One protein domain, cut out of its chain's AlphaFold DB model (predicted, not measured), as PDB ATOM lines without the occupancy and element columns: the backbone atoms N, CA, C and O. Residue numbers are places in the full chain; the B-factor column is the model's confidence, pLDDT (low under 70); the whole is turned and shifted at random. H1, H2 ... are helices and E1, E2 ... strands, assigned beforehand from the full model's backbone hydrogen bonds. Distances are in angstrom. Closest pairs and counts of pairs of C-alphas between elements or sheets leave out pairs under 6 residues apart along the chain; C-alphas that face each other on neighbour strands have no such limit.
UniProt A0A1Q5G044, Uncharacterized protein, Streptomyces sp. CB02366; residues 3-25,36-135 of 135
ATOM      1  N   THR A   3     231.256 184.551 208.458       91.06
ATOM      2  CA  THR A   3     232.248 185.497 208.964       91.06
ATOM      3  C   THR A   3     231.591 186.521 209.887       91.06
ATOM      4  O   THR A   3     230.427 186.881 209.709       91.06
ATOM      5  N   TYR A   4     232.348 186.974 210.885       90.75
ATOM      6  CA  TYR A   4     231.917 187.879 211.947       90.75
ATOM      7  C   TYR A   4     232.890 189.050 212.050       90.75
ATOM      8  O   TYR A   4     234.093 188.839 212.227       90.75
ATOM      9  N   GLN A   5     232.377 190.279 211.975       94.44
ATOM     10  CA  GLN A   5     233.174 191.489 212.167       94.44
ATOM     11  C   GLN A   5     232.462 192.485 213.104       94.44
ATOM     12  O   GLN A   5     231.400 192.994 212.744       94.44
ATOM     13  N   PRO A   6     233.043 192.818 214.275       94.56
ATOM     14  CA  PRO A   6     234.185 192.143 214.913       94.56
ATOM     15  C   PRO A   6     233.871 190.663 215.215       94.56
ATOM     16  O   PRO A   6     232.718 190.256 215.123       94.56
ATOM     17  N   GLY A   7     234.872 189.848 215.580       91.38
ATOM     18  CA  GLY A   7     234.657 188.418 215.870       91.38
ATOM     19  C   GLY A   7     233.637 188.156 216.995       91.38
ATOM     20  O   GLY A   7     233.126 189.080 217.624       91.38
ATOM     21  N   LEU A   8     233.366 186.914 217.352       90.00
ATOM     22  CA  LEU A   8     232.535 186.586 218.512       90.00
ATOM     23  C   LEU A   8     233.403 186.399 219.761       90.00
ATOM     24  O   LEU A   8     234.406 185.694 219.716       90.00
ATOM     25  N   THR A   9     233.019 186.990 220.891       91.62
ATOM     26  CA  THR A   9     233.646 186.708 222.198       91.62
ATOM     27  C   THR A   9     232.629 186.084 223.144       91.62
ATOM     28  O   THR A   9     231.469 185.887 222.783       91.62
ATOM     29  N   LEU A  10     233.032 185.764 224.373       88.88
ATOM     30  CA  LEU A  10     232.096 185.346 225.424       88.88
ATOM     31  C   LEU A  10     231.109 186.449 225.841       88.88
ATOM     32  O   LEU A  10     230.068 186.142 226.418       88.88
ATOM     33  N   ILE A  11     231.417 187.716 225.548       90.50
ATOM     34  CA  ILE A  11     230.560 188.863 225.853       90.50
ATOM     35  C   ILE A  11     229.833 189.275 224.576       90.50
ATOM     36  O   ILE A  11     230.441 189.449 223.522       90.50
ATOM     37  N   GLN A  12     228.520 189.446 224.677       91.38
ATOM     38  CA  GLN A  12     227.694 189.861 223.552       91.38
ATOM     39  C   GLN A  12     228.114 191.248 223.051       91.38
ATOM     40  O   GLN A  12     228.276 192.181 223.841       91.38
ATOM     41  N   ARG A  13     228.290 191.378 221.736       93.31
ATOM     42  CA  ARG A  13     228.647 192.638 221.082       93.31
ATOM     43  C   ARG A  13     227.959 192.780 219.734       93.31
ATOM     44  O   ARG A  13     227.474 191.797 219.173       93.31
ATOM     45  N   GLN A  14     227.937 194.008 219.229       95.69
ATOM     46  CA  GLN A  14     227.341 194.298 217.936       95.69
ATOM     47  C   GLN A  14     228.290 193.779 216.860       95.69
ATOM     48  O   GLN A  14     229.444 194.200 216.796       95.69
ATOM     49  N   VAL A  15     227.802 192.853 216.042       93.94
ATOM     50  CA  VAL A  15     228.585 192.137 215.036       93.94
ATOM     51  C   VAL A  15     227.850 192.161 213.709       93.94
ATOM     52  O   VAL A  15     226.642 191.919 213.657       93.94
ATOM     53  N   THR A  16     228.590 192.429 212.641       94.56
ATOM     54  CA  THR A  16     228.157 192.182 211.269       94.56
ATOM     55  C   THR A  16     228.473 190.740 210.906       94.56
ATOM     56  O   THR A  16     229.589 190.266 211.128       94.56
ATOM     57  N   VAL A  17     227.486 190.050 210.350       91.50
ATOM     58  CA  VAL A  17     227.568 188.659 209.921       91.50
ATOM     59  C   VAL A  17     227.421 188.603 208.415       91.50
ATOM     60  O   VAL A  17     226.456 189.139 207.871       91.50
ATOM     61  N   SER A  18     228.326 187.886 207.761       91.12
ATOM     62  CA  SER A  18     228.169 187.503 206.362       91.12
ATOM     63  C   SER A  18     228.301 185.997 206.247       91.12
ATOM     64  O   SER A  18     229.184 185.403 206.859       91.12
ATOM     65  N   ALA A  19     227.432 185.352 205.482       89.38
ATOM     66  CA  ALA A  19     227.518 183.915 205.267       89.38
ATOM     67  C   ALA A  19     227.285 183.580 203.804       89.38
ATOM     68  O   ALA A  19     226.453 184.199 203.155       89.38
ATOM     69  N   SER A  20     227.996 182.576 203.311       91.75
ATOM     70  CA  SER A  20     227.758 182.001 201.994       91.75
ATOM     71  C   SER A  20     227.766 180.481 202.059       91.75
ATOM     72  O   SER A  20     228.440 179.877 202.905       91.75
ATOM     73  N   GLY A  21     227.002 179.834 201.191       91.81
ATOM     74  CA  GLY A  21     226.872 178.385 201.191       91.81
ATOM     75  C   GLY A  21     226.279 177.829 199.909       91.81
ATOM     76  O   GLY A  21     225.881 178.561 199.006       91.81
ATOM     77  N   VAL A  22     226.223 176.503 199.857       92.81
ATOM     78  CA  VAL A  22     225.509 175.758 198.822       92.81
ATOM     79  C   VAL A  22     224.214 175.247 199.438       92.81
ATOM     80  O   VAL A  22     224.223 174.706 200.544       92.81
ATOM     81  N   VAL A  23     223.113 175.436 198.722       90.62
ATOM     82  CA  VAL A  23     221.801 174.882 199.045       90.62
ATOM     83  C   VAL A  23     221.610 173.643 198.182       90.62
ATOM     84  O   VAL A  23     221.714 173.717 196.960       90.62
ATOM     85  N   GLY A  24     221.325 172.508 198.810       86.00
ATOM     86  CA  GLY A  24     220.899 171.292 198.126       86.00
ATOM     87  C   GLY A  24     221.778 170.057 198.374       86.00
ATOM     88  O   GLY A  24     222.837 170.157 198.998       86.00
ATOM     89  N   PRO A  25     221.333 168.878 197.900       88.31
ATOM     90  CA  PRO A  25     220.126 168.681 197.089       88.31
ATOM     91  C   PRO A  25     218.837 168.924 197.890       88.31
ATOM     92  O   PRO A  25     218.653 168.363 198.970       88.31
ATOM     93  N   GLY A  36     221.279 175.349 194.687       94.06
ATOM     94  CA  GLY A  36     221.790 176.677 194.373       94.06
ATOM     95  C   GLY A  36     222.924 177.109 195.293       94.06
ATOM     96  O   GLY A  36     223.458 176.322 196.074       94.06
ATOM     97  N   THR A  37     223.271 178.384 195.229       95.12
ATOM     98  CA  THR A  37     224.098 179.046 196.238       95.12
ATOM     99  C   THR A  37     223.251 180.010 197.044       95.12
ATOM    100  O   THR A  37     222.202 180.467 196.596       95.12
ATOM    101  N   ILE A  38     223.702 180.310 198.252       93.25
ATOM    102  CA  ILE A  38     223.030 181.236 199.149       93.25
ATOM    103  C   ILE A  38     224.046 182.184 199.752       93.25
ATOM    104  O   ILE A  38     225.127 181.754 200.158       93.25
ATOM    105  N   ASP A  39     223.674 183.451 199.825       94.44
ATOM    106  CA  ASP A  39     224.461 184.511 200.431       94.44
ATOM    107  C   ASP A  39     223.586 185.281 201.415       94.44
ATOM    108  O   ASP A  39     222.432 185.592 201.126       94.44
ATOM    109  N   PHE A  40     224.135 185.596 202.582       90.50
ATOM    110  CA  PHE A  40     223.460 186.312 203.656       90.50
ATOM    111  C   PHE A  40     224.328 187.450 204.155       90.50
ATOM    112  O   PHE A  40     225.545 187.305 204.300       90.50
ATOM    113  N   GLN A  41     223.676 188.547 204.517       94.25
ATOM    114  CA  GLN A  41     224.275 189.619 205.295       94.25
ATOM    115  C   GLN A  41     223.312 190.041 206.390       94.25
ATOM    116  O   GLN A  41     222.107 190.141 206.172       94.25
ATOM    117  N   GLY A  42     223.842 190.306 207.572       93.12
ATOM    118  CA  GLY A  42     223.049 190.768 208.690       93.12
ATOM    119  C   GLY A  42     223.907 191.365 209.781       93.12
ATOM    120  O   GLY A  42     225.133 191.411 209.703       93.12
ATOM    121  N   GLN A  43     223.245 191.820 210.827       94.81
ATOM    122  CA  GLN A  43     223.906 192.345 212.004       94.81
ATOM    123  C   GLN A  43     223.094 192.021 213.245       94.81
ATOM    124  O   GLN A  43     221.879 191.833 213.191       94.81
ATOM    125  N   GLY A  44     223.771 191.947 214.380       93.00
ATOM    126  CA  GLY A  44     223.120 191.551 215.611       93.00
ATOM    127  C   GLY A  44     224.002 191.686 216.828       93.00
ATOM    128  O   GLY A  44     225.211 191.879 216.725       93.00
ATOM    129  N   GLN A  45     223.368 191.543 217.982       94.50
ATOM    130  CA  GLN A  45     224.056 191.396 219.250       94.50
ATOM    131  C   GLN A  45     224.378 189.913 219.414       94.50
ATOM    132  O   GLN A  45     223.488 189.123 219.737       94.50
ATOM    133  N   LEU A  46     225.633 189.534 219.178       90.62
ATOM    134  CA  LEU A  46     226.086 188.143 219.151       90.62
ATOM    135  C   LEU A  46     227.276 187.921 220.087       90.62
ATOM    136  O   LEU A  46     228.099 188.808 220.310       90.62
ATOM    137  N   SER A  47     227.366 186.712 220.621       89.31
ATOM    138  CA  SER A  47     228.502 186.164 221.354       89.31
ATOM    139  C   SER A  47     228.763 184.740 220.861       89.31
ATOM    140  O   SER A  47     227.970 184.154 220.123       89.31
ATOM    141  N   CYS A  48     229.854 184.136 221.315       85.94
ATOM    142  CA  CYS A  48     230.071 182.711 221.111       85.94
ATOM    143  C   CYS A  48     229.034 181.846 221.822       85.94
ATOM    144  O   CYS A  48     228.890 180.694 221.437       85.94
ATOM    145  N   THR A  49     228.354 182.373 222.847       83.00
ATOM    146  CA  THR A  49     227.382 181.661 223.690       83.00
ATOM    147  C   THR A  49     225.927 181.849 223.252       83.00
ATOM    148  O   THR A  49     225.056 181.111 223.708       83.00
ATOM    149  N   GLY A  50     225.643 182.804 222.366       86.25
ATOM    150  CA  GLY A  50     224.292 183.062 221.884       86.25
ATOM    151  C   GLY A  50     224.110 184.469 221.326       86.25
ATOM    152  O   GLY A  50     225.068 185.182 221.040       86.25
ATOM    153  N   GLY A  51     222.856 184.883 221.181       89.25
ATOM    154  CA  GLY A  51     222.486 186.222 220.727       89.25
ATOM    155  C   GLY A  51     221.555 186.186 219.527       89.25
ATOM    156  O   GLY A  51     221.196 185.110 219.061       89.25
ATOM    157  N   ASN A  52     221.179 187.363 219.036       91.38
ATOM    158  CA  ASN A  52     220.225 187.514 217.943       91.38
ATOM    159  C   ASN A  52     220.783 188.416 216.846       91.38
ATOM    160  O   ASN A  52     221.490 189.385 217.132       91.38
ATOM    161  N   SER A  53     220.420 188.123 215.603       91.31
ATOM    162  CA  SER A  53     220.733 188.919 214.425       91.31
ATOM    163  C   SER A  53     219.543 189.006 213.480       91.31
ATOM    164  O   SER A  53     218.618 188.195 213.509       91.31
ATOM    165  N   SER A  54     219.574 190.022 212.633       94.62
ATOM    166  CA  SER A  54     218.628 190.202 211.539       94.62
ATOM    167  C   SER A  54     219.365 190.669 210.296       94.62
ATOM    168  O   SER A  54     220.427 191.290 210.393       94.62
ATOM    169  N   GLY A  55     218.803 190.389 209.133       94.75
ATOM    170  CA  GLY A  55     219.443 190.703 207.871       94.75
ATOM    171  C   GLY A  55     218.626 190.256 206.676       94.75
ATOM    172  O   GLY A  55     217.418 190.053 206.770       94.75
ATOM    173  N   SER A  56     219.317 190.102 205.559       95.44
ATOM    174  CA  SER A  56     218.748 189.675 204.289       95.44
ATOM    175  C   SER A  56     219.641 188.642 203.620       95.44
ATOM    176  O   SER A  56     220.868 188.690 203.755       95.44
ATOM    177  N   GLY A  57     219.035 187.734 202.868       94.69
ATOM    178  CA  GLY A  57     219.745 186.764 202.052       94.69
ATOM    179  C   GLY A  57     219.199 186.675 200.636       94.69
ATOM    180  O   GLY A  57     218.110 187.159 200.327       94.69
ATOM    181  N   VAL A  58     219.996 186.063 199.769       95.81
ATOM    182  CA  VAL A  58     219.650 185.772 198.379       95.81
ATOM    183  C   VAL A  58     220.046 184.338 198.070       95.81
ATOM    184  O   VAL A  58     221.170 183.928 198.356       95.81
ATOM    185  N   ILE A  59     219.125 183.586 197.472       94.38
ATOM    186  CA  ILE A  59     219.393 182.273 196.890       94.38
ATOM    187  C   ILE A  59     219.487 182.423 195.378       94.38
ATOM    188  O   ILE A  59     218.539 182.869 194.728       94.38
ATOM    189  N   ASN A  60     220.622 182.006 194.828       95.31
ATOM    190  CA  ASN A  60     220.837 181.868 193.397       95.31
ATOM    191  C   ASN A  60     220.694 180.395 193.028       95.31
ATOM    192  O   ASN A  60     221.570 179.573 193.304       95.31
ATOM    193  N   TRP A  61     219.569 180.052 192.424       94.75
ATOM    194  CA  TRP A  61     219.263 178.689 192.020       94.75
ATOM    195  C   TRP A  61     220.133 178.227 190.853       94.75
ATOM    196  O   TRP A  61     220.490 178.999 189.966       94.75
ATOM    197  N   SER A  62     220.462 176.937 190.831       93.62
ATOM    198  CA  SER A  62     221.265 176.350 189.754       93.62
ATOM    199  C   SER A  62     220.487 176.168 188.449       93.62
ATOM    200  O   SER A  62     221.097 176.020 187.391       93.62
ATOM    201  N   ASN A  63     219.154 176.155 188.504       91.88
ATOM    202  CA  ASN A  63     218.307 176.010 187.329       91.88
ATOM    203  C   ASN A  63     218.118 177.371 186.629       91.88
ATOM    204  O   ASN A  63     217.509 178.268 187.208       91.88
ATOM    205  N   PRO A  64     218.551 177.540 185.368       87.44
ATOM    206  CA  PRO A  64     218.473 178.826 184.674       87.44
ATOM    207  C   PRO A  64     217.042 179.287 184.348       87.44
ATOM    208  O   PRO A  64     216.870 180.405 183.877       87.44
ATOM    209  N   GLN A  65     216.025 178.438 184.535       90.12
ATOM    210  CA  GLN A  65     214.612 178.811 184.367       90.12
ATOM    211  C   GLN A  65     213.988 179.423 185.630       90.12
ATOM    212  O   GLN A  65     212.826 179.816 185.592       90.12
ATOM    213  N   THR A  66     214.736 179.485 186.732       92.50
ATOM    214  CA  THR A  66     214.257 180.010 188.018       92.50
ATOM    215  C   THR A  66     214.782 181.417 188.281       92.50
ATOM    216  O   THR A  66     215.821 181.825 187.753       92.50
ATOM    217  N   SER A  67     214.066 182.161 189.116       93.94
ATOM    218  CA  SER A  67     214.434 183.504 189.555       93.94
ATOM    219  C   SER A  67     215.120 183.453 190.913       93.94
ATOM    220  O   SER A  67     214.630 182.822 191.855       93.94
ATOM    221  N   ALA A  68     216.224 184.191 191.054       94.31
ATOM    222  CA  ALA A  68     216.886 184.359 192.343       94.31
ATOM    223  C   ALA A  68     215.885 184.838 193.408       94.31
ATOM    224  O   ALA A  68     215.092 185.751 193.171       94.31
ATOM    225  N   SER A  69     215.920 184.203 194.576       94.31
ATOM    226  CA  SER A  69     214.969 184.455 195.656       94.31
ATOM    227  C   SER A  69     215.624 185.286 196.748       94.31
ATOM    228  O   SER A  69     216.589 184.841 197.368       94.31
ATOM    229  N   ALA A  70     215.114 186.494 196.976       95.62
ATOM    230  CA  ALA A  70     215.593 187.384 198.032       95.62
ATOM    231  C   ALA A  70     214.653 187.319 199.233       95.62
ATOM    232  O   ALA A  70     213.437 187.266 199.054       95.62
ATOM    233  N   PHE A  71     215.194 187.363 200.446       95.06
ATOM    234  CA  PHE A  71     214.417 187.247 201.677       95.06
ATOM    235  C   PHE A  71     215.040 188.028 202.822       95.06
ATOM    236  O   PHE A  71     216.249 188.262 202.852       95.06
ATOM    237  N   ASP A  72     214.201 188.402 203.779       94.81
ATOM    238  CA  ASP A  72     214.647 188.930 205.062       94.81
ATOM    239  C   ASP A  72     214.642 187.832 206.104       94.81
ATOM    240  O   ASP A  72     213.883 186.871 206.004       94.81
ATOM    241  N   PHE A  73     215.474 187.986 207.123       93.00
ATOM    242  CA  PHE A  73     215.502 187.068 208.242       93.00
ATOM    243  C   PHE A  73     215.761 187.785 209.562       93.00
ATOM    244  O   PHE A  73     216.411 188.830 209.642       93.00
ATOM    245  N   SER A  74     215.303 187.150 210.627       93.44
ATOM    246  CA  SER A  74     215.702 187.415 212.002       93.44
ATOM    247  C   SER A  74     215.876 186.088 212.720       93.44
ATOM    248  O   SER A  74     215.259 185.088 212.355       93.44
ATOM    249  N   GLY A  75     216.753 186.037 213.707       86.81
ATOM    250  CA  GLY A  75     217.040 184.781 214.370       86.81
ATOM    251  C   GLY A  75     218.138 184.898 215.395       86.81
ATOM    252  O   GLY A  75     218.581 185.998 215.725       86.81
ATOM    253  N   GLY A  76     218.579 183.756 215.903       83.44
ATOM    254  CA  GLY A  76     219.542 183.726 216.986       83.44
ATOM    255  C   GLY A  76     220.382 182.468 217.044       83.44
ATOM    256  O   GLY A  76     220.061 181.431 216.459       83.44
ATOM    257  N   VAL A  77     221.500 182.596 217.750       80.50
ATOM    258  CA  VAL A  77     222.411 181.499 218.063       80.50
ATOM    259  C   VAL A  77     221.935 180.842 219.353       80.50
ATOM    260  O   VAL A  77     221.782 181.512 220.375       80.50
ATOM    261  N   SER A  78     221.752 179.525 219.320       70.12
ATOM    262  CA  SER A  78     221.442 178.707 220.490       70.12
ATOM    263  C   SER A  78     222.428 177.552 220.617       70.12
ATOM    264  O   SER A  78     222.785 176.915 219.627       70.12
ATOM    265  N   PHE A  79     222.819 177.225 221.849       70.00
ATOM    266  CA  PHE A  79     223.567 176.002 222.137       70.00
ATOM    267  C   PHE A  79     222.626 174.807 222.164       70.00
ATOM    268  O   PHE A  79     221.581 174.842 222.813       70.00
ATOM    269  N   ARG A  80     223.013 173.733 221.481       62.62
ATOM    270  CA  ARG A  80     222.380 172.421 221.596       62.62
ATOM    271  C   ARG A  80     223.227 171.510 222.503       62.62
ATOM    272  O   ARG A  80     224.445 171.704 222.611       62.62
ATOM    273  N   PRO A  81     222.611 170.518 223.174       55.03
ATOM    274  CA  PRO A  81     223.344 169.503 223.927       55.03
ATOM    275  C   PRO A  81     224.464 168.877 223.083       55.03
ATOM    276  O   PRO A  81     224.268 168.609 221.899       55.03
ATOM    277  N   GLY A  82     225.639 168.663 223.680       62.88
ATOM    278  CA  GLY A  82     226.827 168.171 222.965       62.88
ATOM    279  C   GLY A  82     227.768 169.259 222.430       62.88
ATOM    280  O   GLY A  82     228.728 168.928 221.743       62.88
ATOM    281  N   GLY A  83     227.534 170.537 222.756       65.06
ATOM    282  CA  GLY A  83     228.464 171.635 222.442       65.06
ATOM    283  C   GLY A  83     228.355 172.179 221.017       65.06
ATOM    284  O   GLY A  83     229.252 172.883 220.562       65.06
ATOM    285  N   VAL A  84     227.266 171.862 220.314       71.00
ATOM    286  CA  VAL A  84     226.993 172.369 218.965       71.00
ATOM    287  C   VAL A  84     226.202 173.666 219.070       71.00
ATOM    288  O   VAL A  84     225.097 173.675 219.612       71.00
ATOM    289  N   SER A  85     226.736 174.753 218.522       78.94
ATOM    290  CA  SER A  85     225.975 175.991 218.346       78.94
ATOM    291  C   SER A  85     225.167 175.911 217.064       78.94
ATOM    292  O   SER A  85     225.694 175.531 216.024       78.94
ATOM    293  N   VAL A  86     223.893 176.282 217.109       82.25
ATOM    294  CA  VAL A  86     223.042 176.364 215.921       82.25
ATOM    295  C   VAL A  86     222.540 177.789 215.771       82.25
ATOM    296  O   VAL A  86     221.972 178.346 216.709       82.25
ATOM    297  N   LEU A  87     222.757 178.370 214.594       83.75
ATOM    298  CA  LEU A  87     222.102 179.605 214.181       83.75
ATOM    299  C   LEU A  87     220.800 179.227 213.479       83.75
ATOM    300  O   LEU A  87     220.843 178.546 212.456       83.75
ATOM    301  N   VAL A  88     219.671 179.662 214.030       88.69
ATOM    302  CA  VAL A  88     218.358 179.512 213.394       88.69
ATOM    303  C   VAL A  88     217.898 180.888 212.949       88.69
ATOM    304  O   VAL A  88     217.787 181.789 213.780       88.69
ATOM    305  N   LEU A  89     217.654 181.048 211.652       89.81
ATOM    306  CA  LEU A  89     217.146 182.268 211.039       89.81
ATOM    307  C   LEU A  89     215.777 181.982 210.435       89.81
ATOM    308  O   LEU A  89     215.613 181.009 209.707       89.81
ATOM    309  N   THR A  90     214.813 182.846 210.713       93.00
ATOM    310  CA  THR A  90     213.452 182.767 210.183       93.00
ATOM    311  C   THR A  90     213.074 184.074 209.516       93.00
ATOM    312  O   THR A  90     213.385 185.148 210.040       93.00
ATOM    313  N   GLY A  91     212.366 184.009 208.401       92.94
ATOM    314  CA  GLY A  91     211.779 185.191 207.787       92.94
ATOM    315  C   GLY A  91     211.037 184.869 206.506       92.94
ATOM    316  O   GLY A  91     210.558 183.755 206.344       92.94
ATOM    317  N   GLU A  92     210.920 185.843 205.612       94.25
ATOM    318  CA  GLU A  92     209.980 185.779 204.494       94.25
ATOM    319  C   GLU A  92     210.647 186.161 203.174       94.25
ATOM    320  O   GLU A  92     211.477 187.078 203.106       94.25
ATOM    321  N   GLY A  93     210.264 185.458 202.108       94.31
ATOM    322  CA  GLY A  93     210.652 185.784 200.746       94.31
ATOM    323  C   GLY A  93     210.086 187.130 200.302       94.31
ATOM    324  O   GLY A  93     208.878 187.339 200.229       94.31
ATOM    325  N   ARG A  94     210.975 188.048 199.942       95.12
ATOM    326  CA  ARG A  94     210.652 189.403 199.487       95.12
ATOM    327  C   ARG A  94     210.471 189.480 197.969       95.12
ATOM    328  O   ARG A  94     209.704 190.311 197.490       95.12
ATOM    329  N   ALA A  95     211.197 188.658 197.212       92.69
ATOM    330  CA  ALA A  95     211.187 188.678 195.750       92.69
ATOM    331  C   ALA A  95     211.614 187.332 195.145       92.69
ATOM    332  O   ALA A  95     212.278 186.534 195.807       92.69
ATOM    333  N   GLY A  96     211.296 187.145 193.862       92.38
ATOM    334  CA  GLY A  96     211.635 185.944 193.099       92.38
ATOM    335  C   GLY A  96     210.652 184.806 193.338       92.38
ATOM    336  O   GLY A  96     209.530 185.024 193.797       92.38
ATOM    337  N   ASP A  97     211.090 183.589 193.036       89.81
ATOM    338  CA  ASP A  97     210.213 182.415 193.002       89.81
ATOM    339  C   ASP A  97     209.687 182.000 194.390       89.81
ATOM    340  O   ASP A  97     208.700 181.275 194.483       89.81
ATOM    341  N   LEU A  98     210.301 182.501 195.469       88.50
ATOM    342  CA  LEU A  98     209.867 182.288 196.854       88.50
ATOM    343  C   LEU A  98     209.175 183.501 197.493       88.50
ATOM    344  O   LEU A  98     209.073 183.570 198.717       88.50
ATOM    345  N   GLN A  99     208.724 184.489 196.715       94.38
ATOM    346  CA  GLN A  99     208.035 185.654 197.276       94.38
ATOM    347  C   GLN A  99     206.802 185.240 198.108       94.38
ATOM    348  O   GLN A  99     205.933 184.516 197.628       94.38
ATOM    349  N   GLY A 100     206.722 185.727 199.350       92.62
ATOM    350  CA  GLY A 100     205.659 185.419 200.311       92.62
ATOM    351  C   GLY A 100     205.808 184.078 201.042       92.62
ATOM    352  O   GLY A 100     205.015 183.796 201.939       92.62
ATOM    353  N   ALA A 101     206.801 183.252 200.693       92.62
ATOM    354  CA  ALA A 101     207.079 182.008 201.407       92.62
ATOM    355  C   ALA A 101     207.794 182.287 202.733       92.62
ATOM    356  O   ALA A 101     208.658 183.167 202.814       92.62
ATOM    357  N   GLN A 102     207.486 181.497 203.759       94.69
ATOM    358  CA  GLN A 102     208.250 181.493 205.000       94.69
ATOM    359  C   GLN A 102     209.521 180.671 204.812       94.69
ATOM    360  O   GLN A 102     209.512 179.599 204.207       94.69
ATOM    361  N   ILE A 103     210.627 181.177 205.343       92.94
ATOM    362  CA  ILE A 103     211.964 180.622 205.165       92.94
ATOM    363  C   ILE A 103     212.568 180.371 206.534       92.94
ATOM    364  O   ILE A 103     212.660 181.279 207.358       92.94
ATOM    365  N   THR A 104     213.018 179.140 206.760       93.25
ATOM    366  CA  THR A 104     213.814 178.766 207.931       93.25
ATOM    367  C   THR A 104     215.176 178.275 207.474       93.25
ATOM    368  O   THR A 104     215.278 177.389 206.629       93.25
ATOM    369  N   VAL A 105     216.229 178.848 208.041       90.44
ATOM    370  CA  VAL A 105     217.616 178.464 207.798       90.44
ATOM    371  C   VAL A 105     218.230 178.013 209.110       90.44
ATOM    372  O   VAL A 105     218.253 178.769 210.079       90.44
ATOM    373  N   GLU A 106     218.780 176.806 209.126       89.69
ATOM    374  CA  GLU A 106     219.567 176.293 210.242       89.69
ATOM    375  C   GLU A 106     221.022 176.110 209.814       89.69
ATOM    376  O   GLU A 106     221.312 175.436 208.826       89.69
ATOM    377  N   ILE A 107     221.954 176.683 210.574       87.00
ATOM    378  CA  ILE A 107     223.389 176.454 210.397       87.00
ATOM    379  C   ILE A 107     223.917 175.812 211.671       87.00
ATOM    380  O   ILE A 107     223.949 176.457 212.720       87.00
ATOM    381  N   ALA A 108     224.358 174.557 211.585       86.81
ATOM    382  CA  ALA A 108     225.051 173.914 212.693       86.81
ATOM    383  C   ALA A 108     226.519 174.338 212.661       86.81
ATOM    384  O   ALA A 108     227.281 173.922 211.795       86.81
ATOM    385  N   LEU A 109     226.914 175.203 213.583       78.38
ATOM    386  CA  LEU A 109     228.239 175.790 213.646       78.38
ATOM    387  C   LEU A 109     229.166 174.879 214.454       78.38
ATOM    388  O   LEU A 109     228.938 174.625 215.640       78.38
ATOM    389  N   SER A 110     230.238 174.414 213.815       73.62
ATOM    390  CA  SER A 110     231.283 173.661 214.501       73.62
ATOM    391  C   SER A 110     232.260 174.630 215.162       73.62
ATOM    392  O   SER A 110     233.045 175.292 214.484       73.62
ATOM    393  N   LEU A 111     232.213 174.731 216.491       67.94
ATOM    394  CA  LEU A 111     233.163 175.512 217.286       67.94
ATOM    395  C   LEU A 111     234.487 174.744 217.435       67.94
ATOM    396  O   LEU A 111     234.856 174.323 218.530       67.94
ATOM    397  N   THR A 112     235.213 174.549 216.333       64.38
ATOM    398  CA  THR A 112     236.545 173.916 216.353       64.38
ATOM    399  C   THR A 112     237.581 174.752 217.105       64.38
ATOM    400  O   THR A 112     238.576 174.216 217.580       64.38
ATOM    401  N   GLU A 113     237.333 176.056 217.253       65.88
ATOM    402  CA  GLU A 113     238.255 177.027 217.849       65.88
ATOM    403  C   GLU A 113     237.605 177.780 219.023       65.88
ATOM    404  O   GLU A 113     237.704 179.000 219.136       65.88
ATOM    405  N   SER A 114     236.923 177.057 219.923       68.56
ATOM    406  CA  SER A 114     236.181 177.645 221.058       68.56
ATOM    407  C   SER A 114     237.016 178.572 221.958       68.56
ATOM    408  O   SER A 114     236.468 179.479 222.582       68.56
ATOM    409  N   LEU A 115     238.343 178.398 221.997       81.50
ATOM    410  CA  LEU A 115     239.262 179.264 222.743       81.50
ATOM    411  C   LEU A 115     239.391 180.674 222.147       81.50
ATOM    412  O   LEU A 115     239.682 181.611 222.883       81.50
ATOM    413  N   GLN A 116     239.127 180.879 220.853       85.25
ATOM    414  CA  GLN A 116     239.162 182.227 220.265       85.25
ATOM    415  C   GLN A 116     238.113 183.155 220.886       85.25
ATOM    416  O   GLN A 116     238.306 184.363 220.955       85.25
ATOM    417  N   CYS A 117     237.036 182.595 221.435       87.44
ATOM    418  CA  CYS A 117     236.010 183.346 222.146       87.44
ATOM    419  C   CYS A 117     236.518 184.032 223.423       87.44
ATOM    420  O   CYS A 117     235.866 184.957 223.914       87.44
ATOM    421  N   THR A 118     237.647 183.576 223.980       89.81
ATOM    422  CA  THR A 118     238.250 184.156 225.186       89.81
ATOM    423  C   THR A 118     239.263 185.254 224.873       89.81
ATOM    424  O   THR A 118     239.766 185.880 225.803       89.81
ATOM    425  N   THR A 119     239.598 185.483 223.599       92.12
ATOM    426  CA  THR A 119     240.509 186.562 223.193       92.12
ATOM    427  C   THR A 119     239.735 187.848 222.897       92.12
ATOM    428  O   THR A 119     238.508 187.847 222.775       92.12
ATOM    429  N   ALA A 120     240.442 188.978 222.805       90.75
ATOM    430  CA  ALA A 120     239.821 190.262 222.480       90.75
ATOM    431  C   ALA A 120     239.350 190.319 221.013       90.75
ATOM    432  O   ALA A 120     238.304 190.908 220.700       90.75
ATOM    433  N   GLU A 121     240.108 189.675 220.122       92.75
ATOM    434  CA  GLU A 121     239.825 189.546 218.693       92.75
ATOM    435  C   GLU A 121     238.528 188.764 218.473       92.75
ATOM    436  O   GLU A 121     237.658 189.210 217.719       92.75
ATOM    437  N   GLY A 122     238.342 187.670 219.214       91.00
ATOM    438  CA  GLY A 122     237.179 186.804 219.086       91.00
ATOM    439  C   GLY A 122     237.240 185.884 217.864       91.00
ATOM    440  O   GLY A 122     238.076 186.022 216.974       91.00
ATOM    441  N   LEU A 123     236.296 184.956 217.808       89.38
ATOM    442  CA  LEU A 123     236.101 184.012 216.714       89.38
ATOM    443  C   LEU A 123     235.545 184.725 215.475       89.38
ATOM    444  O   LEU A 123     234.398 185.173 215.467       89.38
ATOM    445  N   SER A 124     236.347 184.847 214.424       91.19
ATOM    446  CA  SER A 124     235.990 185.621 213.227       91.19
ATOM    447  C   SER A 124     235.287 184.802 212.151       91.19
ATOM    448  O   SER A 124     234.621 185.377 211.290       91.19
ATOM    449  N   THR A 125     235.406 183.473 212.179       88.31
ATOM    450  CA  THR A 125     234.804 182.602 211.168       88.31
ATOM    451  C   THR A 125     234.258 181.321 211.775       88.31
ATOM    452  O   THR A 125     234.794 180.793 212.744       88.31
ATOM    453  N   LEU A 126     233.177 180.820 211.189       86.25
ATOM    454  CA  LEU A 126     232.618 179.510 211.486       86.25
ATOM    455  C   LEU A 126     232.204 178.817 210.193       86.25
ATOM    456  O   LEU A 126     231.879 179.442 209.179       86.25
ATOM    457  N   SER A 127     232.190 177.494 210.231       84.88
ATOM    458  CA  SER A 127     231.669 176.682 209.142       84.88
ATOM    459  C   SER A 127     230.889 175.500 209.693       84.88
ATOM    460  O   SER A 127     231.071 175.082 210.840       84.88
ATOM    461  N   GLY A 128     229.988 174.988 208.869       86.00
ATOM    462  CA  GLY A 128     229.219 173.802 209.176       86.00
ATOM    463  C   GLY A 128     228.044 173.632 208.223       86.00
ATOM    464  O   GLY A 128     227.876 174.452 207.310       86.00
ATOM    465  N   PRO A 129     227.284 172.537 208.375       88.38
ATOM    466  CA  PRO A 129     226.195 172.223 207.471       88.38
ATOM    467  C   PRO A 129     225.057 173.238 207.605       88.38
ATOM    468  O   PRO A 129     224.724 173.698 208.699       88.38
ATOM    469  N   LEU A 130     224.473 173.552 206.452       89.06
ATOM    470  CA  LEU A 130     223.317 174.418 206.272       89.06
ATOM    471  C   LEU A 130     222.106 173.540 205.938       89.06
ATOM    472  O   LEU A 130     222.197 172.660 205.083       89.06
ATOM    473  N   SER A 131     220.971 173.819 206.565       90.00
ATOM    474  CA  SER A 131     219.656 173.341 206.154       90.00
ATOM    475  C   SER A 131     218.765 174.540 205.855       90.00
ATOM    476  O   SER A 131     218.817 175.542 206.567       90.00
ATOM    477  N   VAL A 132     217.976 174.450 204.788       90.38
ATOM    478  CA  VAL A 132     217.014 175.483 204.403       90.38
ATOM    479  C   VAL A 132     215.669 174.819 204.158       90.38
ATOM    480  O   VAL A 132     215.598 173.792 203.482       90.38
ATOM    481  N   GLN A 133     214.616 175.414 204.702       91.62
ATOM    482  CA  GLN A 133     213.236 174.993 204.529       91.62
ATOM    483  C   GLN A 133     212.388 176.182 204.080       91.62
ATOM    484  O   GLN A 133     212.531 177.285 204.606       91.62
ATOM    485  N   PHE A 134     211.483 175.919 203.139       88.62
ATOM    486  CA  PHE A 134     210.498 176.870 202.630       88.62
ATOM    487  C   PHE A 134     209.096 176.313 202.891       88.62
ATOM    488  O   PHE A 134     208.885 175.109 202.715       88.62
ATOM    489  N   THR A 135     208.161 177.157 203.324       85.50
ATOM    490  CA  THR A 135     206.756 176.782 203.577       85.50
ATOM    491  C   THR A 135     205.792 177.856 203.125       85.50
ATOM    492  O   THR A 135     206.129 179.046 203.329       85.50
TER     493      THR A 135
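What this domain is: This is residues 3 to 25 and 36 to 135 of the 135 residues of an uncharacterized protein of Streptomyces sp. CB02366 (UniProt A0A1Q5G044). One sheet of nine strands curls into an elongated, nearly closed barrel, folded back on itself so that E8, E1, E2, E3 and E4 make one wall, E6, E7 and E9 the other, and E5 the hinge. The short helix H1 sits at one end. The sheet's order is E8 - E1 - E2 - E3 - E4 - E5 - E6 - E7 - E9, all antiparallel. The printed part has 123 residues, along the chain E1 to E7, H1, E8, E9, and is mostly strand. It is compact, with a radius of gyration of the C-alphas of 14.6 A, and spans 47 by 25 by 22 A.

How they stand to each other: E1, residues 3 to 8, and E2, residues 13 to 23, form a hairpin, with N 5 and O 16 2.9 A apart. E3, residues 36 to 46, is the antiparallel neighbour of E2, with N 17 and O 42 2.8 A apart. E3 begins a meander, each strand the antiparallel neighbour of the one before, that goes on through E4, residues 51 to 61, E5, residues 69 to 80, E6, residues 84 to 95, and E7, residues 102 to 109. Its N to O pairs include N 41 and O 56, 2.9 A, N 55 and O 73, 2.9 A, N 74 and O 90, 2.8 A, and N 89 and O 105, 2.8 A. E3 bends by 67 degrees at residue 43, and E5 by 69 degrees at residue 72. H1, residues 114 to 118, only grazes the sheet; its one O i to N i+4 pair is not within hydrogen-bond range, but both O i to N i+3 pairs are. Edge strand E8, residues 123 to 126, pairs with E1, N 4 and O 124 being 2.8 A apart. Edge strand E9, residues 130 to 134, pairs with E7, N 106 and O 131 being 2.9 A apart. E8 and E9 are apart. The closest C-alphas of E2 and E9, those of Val 23 and Val 132, are 7.2 A apart.

Where its parts are: E1 begins with C-alpha 3 at (232.248, 185.497, 208.964). From first to last C-alpha E2 measures 29.1 A, E3 27.6 A, E4 29.9 A, E5 29.5 A, E6 32.5 A and E7 22.5 A. H1 begins with C-alpha 114 at (236.181, 177.645, 221.058). E9 ends with C-alpha 134 at (210.498, 176.870, 202.630).

The domain as a whole: The two C-alphas farthest apart, those of Gln 65 and Thr 118, are 47.5 A apart. Residues 26 to 35 are not printed, and C-alphas 25 and 36 are 8.6 A apart across the cut. Of the links that are printed whole, none is long. The mean pLDDT of the printed part is 88.4; residues 80 to 83 and 111 to 114 are under 70.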